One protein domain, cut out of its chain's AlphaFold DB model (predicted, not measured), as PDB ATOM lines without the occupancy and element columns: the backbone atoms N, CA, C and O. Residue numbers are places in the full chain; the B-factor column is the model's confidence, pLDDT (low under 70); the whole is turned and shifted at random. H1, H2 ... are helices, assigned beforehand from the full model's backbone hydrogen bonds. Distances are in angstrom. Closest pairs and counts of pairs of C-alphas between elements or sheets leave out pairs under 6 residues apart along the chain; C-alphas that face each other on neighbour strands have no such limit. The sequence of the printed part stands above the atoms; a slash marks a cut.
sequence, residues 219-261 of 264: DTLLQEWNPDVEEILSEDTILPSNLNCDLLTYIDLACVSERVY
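Overview. This is residues 219 to 261 of the 264 residues of the protein "Intraflagellar transport protein 46 homolog" of Daphnia barbata (UniProt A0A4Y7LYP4). The printed part makes a flat, open loop round a hollow middle: H2 makes one long side, and H1 with residues 236 to 241 of the link makes the other. Residues 242 to 246 turn back to H2 at one end, and residues 219 to 226 lead down to H1 at the other. The 43 printed residues hold two named helices, H1 then H2, and no named strand; the class is all helix. The whole is loose, with a radius of gyration of the C-alphas of 11.8 A, and spans 30 by 24 by 12 A.

Along the chain. H2, the longest helix, has residues 247 to 259 and is 18.4 A long, from C-alpha 247 at (125.188, 153.739, 107.152) to C-alpha 259 at (125.441, 153.416, 88.757). H1 has residues 227 to 235, beginning at C-alpha 227 (121.932, 139.405, 81.476).

Arrangement. H2 and H1 are apart, with no C-alpha of one within 8 A of the other. In H2 every O i to N i+4 pair is within hydrogen-bond range; in H1, 4 of 5 are.

Size, cuts and confidence. The C-alphas of Asp 219 and Asn 244 are the farthest apart, 33.1 A. The printed part has no cut. The link from H1 to H2, 11 residues, is long. The model's pLDDT is under 70 at residues 235 to 244 and 257 to 261.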
ATOM      1  N   ASP A 219     114.664 157.326  82.886       80.25
ATOM      2  CA  ASP A 219     114.437 156.281  81.893       80.25
ATOM      3  C   ASP A 219     115.666 155.376  81.732       80.25
ATOM      4  O   ASP A 219     115.527 154.189  81.450       80.25
ATOM      5  N   THR A 220     116.873 155.902  81.974       79.31
ATOM      6  CA  THR A 220     118.097 155.087  81.971       79.31
ATOM      7  C   THR A 220     118.194 154.223  83.231       79.31
ATOM      8  O   THR A 220     118.694 153.106  83.160       79.31
ATOM      9  N   LEU A 221     117.698 154.706  84.378       79.88
ATOM     10  CA  LEU A 221     117.627 153.912  85.616       79.88
ATOM     11  C   LEU A 221     116.580 152.791  85.534       79.88
ATOM     12  O   LEU A 221     116.712 151.778  86.209       79.88
ATOM     13  N   LEU A 222     115.546 152.966  84.710       80.81
ATOM     14  CA  LEU A 222     114.468 151.992  84.508       80.81
ATOM     15  C   LEU A 222     114.759 150.969  83.397       80.81
ATOM     16  O   LEU A 222     113.880 150.175  83.055       80.81
ATOM     17  N   GLN A 223     115.959 150.991  82.814       80.62
ATOM     18  CA  GLN A 223     116.353 150.042  81.780       80.62
ATOM     19  C   GLN A 223     116.569 148.634  82.364       80.62
ATOM     20  O   GLN A 223     116.967 148.473  83.515       80.62
ATOM     21  N   GLU A 224     116.299 147.606  81.555       80.38
ATOM     22  CA  GLU A 224     116.569 146.208  81.904       80.38
ATOM     23  C   GLU A 224     118.061 145.993  82.203       80.38
ATOM     24  O   GLU A 224     118.933 146.542  81.518       80.38
ATOM     25  N   TRP A 225     118.346 145.202  83.240       79.75
ATOM     26  CA  TRP A 225     119.709 144.860  83.638       79.75
ATOM     27  C   TRP A 225     120.362 143.990  82.558       79.75
ATOM     28  O   TRP A 225     119.708 143.169  81.922       79.75
ATOM     29  N   ASN A 226     121.669 144.155  82.342       81.31
ATOM     30  CA  ASN A 226     122.412 143.275  81.441       81.31
ATOM     31  C   ASN A 226     122.302 141.812  81.941       81.31
ATOM     32  O   ASN A 226     122.441 141.598  83.146       81.31
ATOM     33  N   PRO A 227     122.079 140.808  81.071       77.69
ATOM     34  CA  PRO A 227     121.932 139.405  81.476       77.69
ATOM     35  C   PRO A 227     123.083 138.872  82.343       77.69
ATOM     36  O   PRO A 227     122.826 138.126  83.284       77.69
ATOM     37  N   ASP A 228     124.327 139.302  82.093       77.12
ATOM     38  CA  ASP A 228     125.492 138.905  82.906       77.12
ATOM     39  C   ASP A 228     125.370 139.402  84.359       77.12
ATOM     40  O   ASP A 228     125.888 138.805  85.300       77.12
ATOM     41  N   VAL A 229     124.689 140.531  84.543       72.25
ATOM     42  CA  VAL A 229     124.459 141.178  85.834       72.25
ATOM     43  C   VAL A 229     123.228 140.594  86.512       72.25
ATOM     44  O   VAL A 229     123.252 140.362  87.716       72.25
ATOM     45  N   GLU A 230     122.162 140.341  85.757       77.94
ATOM     46  CA  GLU A 230     120.943 139.715  86.268       77.94
ATOM     47  C   GLU A 230     121.225 138.317  86.837       77.94
ATOM     48  O   GLU A 230     120.697 137.976  87.896       77.94
ATOM     49  N   GLU A 231     122.110 137.542  86.202       77.94
ATOM     50  CA  GLU A 231     122.552 136.236  86.706       77.94
ATOM     51  C   GLU A 231     123.247 136.372  88.074       77.94
ATOM     52  O   GLU A 231     122.883 135.680  89.024       77.94
ATOM     53  N   ILE A 232     124.146 137.351  88.228       75.25
ATOM     54  CA  ILE A 232     124.852 137.627  89.493       75.25
ATOM     55  C   ILE A 232     123.890 138.141  90.577       75.25
ATOM     56  O   ILE A 232     123.974 137.716  91.728       75.25
ATOM     57  N   LEU A 233     122.952 139.028  90.228       72.56
ATOM     58  CA  LEU A 233     121.922 139.535  91.148       72.56
ATOM     59  C   LEU A 233     120.942 138.432  91.587       72.56
ATOM     60  O   LEU A 233     120.361 138.516  92.668       72.56
ATOM     61  N   SER A 234     120.739 137.419  90.741       71.88
ATOM     62  CA  SER A 234     119.882 136.265  91.025       71.88
ATOM     63  C   SER A 234     120.578 135.230  91.914       71.88
ATOM     64  O   SER A 234     119.911 134.549  92.695       71.88
ATOM     65  N   GLU A 235     121.902 135.099  91.790       69.56
ATOM     66  CA  GLU A 235     122.714 134.156  92.565       69.56
ATOM     67  C   GLU A 235     123.125 134.701  93.939       69.56
ATOM     68  O   GLU A 235     123.068 133.963  94.929       69.56
ATOM     69  N   ASP A 236     123.504 135.977  94.026       60.59
ATOM     70  CA  ASP A 236     123.974 136.591  95.264       60.59
ATOM     71  C   ASP A 236     122.870 137.405  95.950       60.59
ATOM     72  O   ASP A 236     122.236 138.281  95.364       60.59
ATOM     73  N   THR A 237     122.697 137.202  97.263       61.06
ATOM     74  CA  THR A 237     122.013 138.176  98.127       61.06
ATOM     75  C   THR A 237     122.859 139.441  98.198       61.06
ATOM     76  O   THR A 237     123.666 139.620  99.110       61.06
ATOM     77  N   ILE A 238     122.705 140.295  97.198       62.41
ATOM     78  CA  ILE A 238     123.270 141.634  97.106       62.41
ATOM     79  C   ILE A 238     122.942 142.364  98.410       62.41
ATOM     80  O   ILE A 238     121.776 142.555  98.745       62.41
ATOM     81  N   LEU A 239     123.980 142.738  99.160       62.34
ATOM     82  CA  LEU A 239     123.882 143.349 100.491       62.34
ATOM     83  C   LEU A 239     123.339 142.392 101.574       62.34
ATOM     84  O   LEU A 239     122.248 142.600 102.114       62.34
ATOM     85  N   PRO A 240     124.106 141.356 101.971       63.19
ATOM     86  CA  PRO A 240     123.755 140.571 103.144       63.19
ATOM     87  C   PRO A 240     123.709 141.488 104.372       63.19
ATOM     88  O   PRO A 240     124.602 142.305 104.594       63.19
ATOM     89  N   SER A 241     122.710 141.305 105.234       62.28
ATOM     90  CA  SER A 241     122.514 142.072 106.477       62.28
ATOM     91  C   SER A 241     123.640 141.912 107.520       62.28
ATOM     92  O   SER A 241     123.551 142.454 108.616       62.28
ATOM     93  N   ASN A 242     124.717 141.196 107.173       62.75
ATOM     94  CA  ASN A 242     125.941 141.001 107.956       62.75
ATOM     95  C   ASN A 242     127.139 141.813 107.409       62.75
ATOM     96  O   ASN A 242     128.304 141.501 107.663       62.75
ATOM     97  N   LEU A 243     126.879 142.852 106.619       66.56
ATOM     98  CA  LEU A 243     127.905 143.815 106.234       66.56
ATOM     99  C   LEU A 243     128.241 144.701 107.444       66.56
ATOM    100  O   LEU A 243     127.428 145.504 107.892       66.56
ATOM    101  N   ASN A 244     129.455 144.555 107.984       67.19
ATOM    102  CA  ASN A 244     130.005 145.441 109.017       67.19
ATOM    103  C   ASN A 244     130.420 146.788 108.395       67.19
ATOM    104  O   ASN A 244     131.608 147.097 108.303       67.19
ATOM    105  N   CYS A 245     129.458 147.577 107.920       74.00
ATOM    106  CA  CYS A 245     129.710 148.905 107.366       74.00
ATOM    107  C   CYS A 245     128.810 149.973 108.000       74.00
ATOM    108  O   CYS A 245     127.702 149.692 108.449       74.00
ATOM    109  N   ASP A 246     129.314 151.207 108.031       80.38
ATOM    110  CA  ASP A 246     128.561 152.384 108.464       80.38
ATOM    111  C   ASP A 246     127.430 152.724 107.475       80.38
ATOM    112  O   ASP A 246     127.505 152.371 106.293       80.38
ATOM    113  N   LEU A 247     126.387 153.423 107.941       82.25
ATOM    114  CA  LEU A 247     125.188 153.739 107.152       82.25
ATOM    115  C   LEU A 247     125.530 154.492 105.860       82.25
ATOM    116  O   LEU A 247     124.957 154.206 104.812       82.25
ATOM    117  N   LEU A 248     126.478 155.427 105.919       81.81
ATOM    118  CA  LEU A 248     126.900 156.190 104.744       81.81
ATOM    119  C   LEU A 248     127.587 155.294 103.709       81.81
ATOM    120  O   LEU A 248     127.269 155.366 102.527       81.81
ATOM    121  N   THR A 249     128.447 154.382 104.161       81.06
ATOM    122  CA  THR A 249     129.119 153.406 103.293       81.06
ATOM    123  C   THR A 249     128.128 152.418 102.678       81.06
ATOM    124  O   THR A 249     128.303 152.001 101.535       81.06
ATOM    125  N   TYR A 250     127.072 152.060 103.411       82.31
ATOM    126  CA  TYR A 250     125.992 151.221 102.896       82.31
ATOM    127  C   TYR A 250     125.186 151.937 101.802       82.31
ATOM    128  O   TYR A 250     124.913 151.349 100.757       82.31
ATOM    129  N   ILE A 251     124.847 153.213 102.018       82.56
ATOM    130  CA  ILE A 251     124.161 154.053 101.025       82.56
ATOM    131  C   ILE A 251     125.029 154.210  99.772       82.56
ATOM    132  O   ILE A 251     124.533 154.030  98.663       82.56
ATOM    133  N   ASP A 252     126.325 154.475  99.935       81.38
ATOM    134  CA  ASP A 252     127.250 154.590  98.807       81.38
ATOM    135  C   ASP A 252     127.367 153.270  98.033       81.38
ATOM    136  O   ASP A 252     127.349 153.284  96.803       81.38
ATOM    137  N   LEU A 253     127.426 152.124  98.722       79.81
ATOM    138  CA  LEU A 253     127.470 150.810  98.076       79.81
ATOM    139  C   LEU A 253     126.188 150.525  97.280       79.81
ATOM    140  O   LEU A 253     126.284 150.070  96.142       79.81
ATOM    141  N   ALA A 254     125.019 150.863  97.835       77.31
ATOM    142  CA  ALA A 254     123.727 150.724  97.163       77.31
ATOM    143  C   ALA A 254     123.598 151.656  95.941       77.31
ATOM    144  O   ALA A 254     123.132 151.241  94.881       77.31
ATOM    145  N   CYS A 255     124.062 152.905  96.041       77.00
ATOM    146  CA  CYS A 255     124.040 153.842  94.913       77.00
ATOM    147  C   CYS A 255     125.067 153.480  93.823       77.00
ATOM    148  O   CYS A 255     124.826 153.692  92.633       77.00
ATOM    149  N   VAL A 256     126.230 152.936  94.196       74.00
ATOM    150  CA  VAL A 256     127.243 152.452  93.241       74.00
ATOM    151  C   VAL A 256     126.761 151.187  92.539       74.00
ATOM    152  O   VAL A 256     126.966 151.068  91.329       74.00
ATOM    153  N   SER A 257     126.057 150.300  93.248       65.62
ATOM    154  CA  SER A 257     125.420 149.126  92.652       65.62
ATOM    155  C   SER A 257     124.221 149.447  91.761       65.62
ATOM    156  O   SER A 257     123.598 148.541  91.237       65.62
ATOM    157  N   GLU A 258     123.868 150.710  91.584       63.59
ATOM    158  CA  GLU A 258     122.906 151.139  90.568       63.59
ATOM    159  C   GLU A 258     123.661 151.815  89.411       63.59
ATOM    160  O   GLU A 258     123.405 151.575  88.236       63.59
ATOM    161  N   ARG A 259     124.702 152.597  89.728       61.19
ATOM    162  CA  ARG A 259     125.441 153.416  88.757       61.19
ATOM    163  C   ARG A 259     126.483 152.670  87.921       61.19
ATOM    164  O   ARG A 259     126.711 153.057  86.777       61.19
ATOM    165  N   VAL A 260     127.146 151.651  88.474       55.03
ATOM    166  CA  VAL A 260     128.119 150.827  87.724       55.03
ATOM    167  C   VAL A 260     127.427 150.061  86.593       55.03
ATOM    168  O   VAL A 260     128.039 149.814  85.560       55.03
ATOM    169  N   TYR A 261     126.137 149.778  86.748       51.78
ATOM    170  CA  TYR A 261     125.372 148.935  85.838       51.78
ATOM    171  C   TYR A 261     124.659 149.692  84.711       51.78
ATOM    172  O   TYR A 261     124.276 149.074  83.730       51.78
TER     173      TYR A 261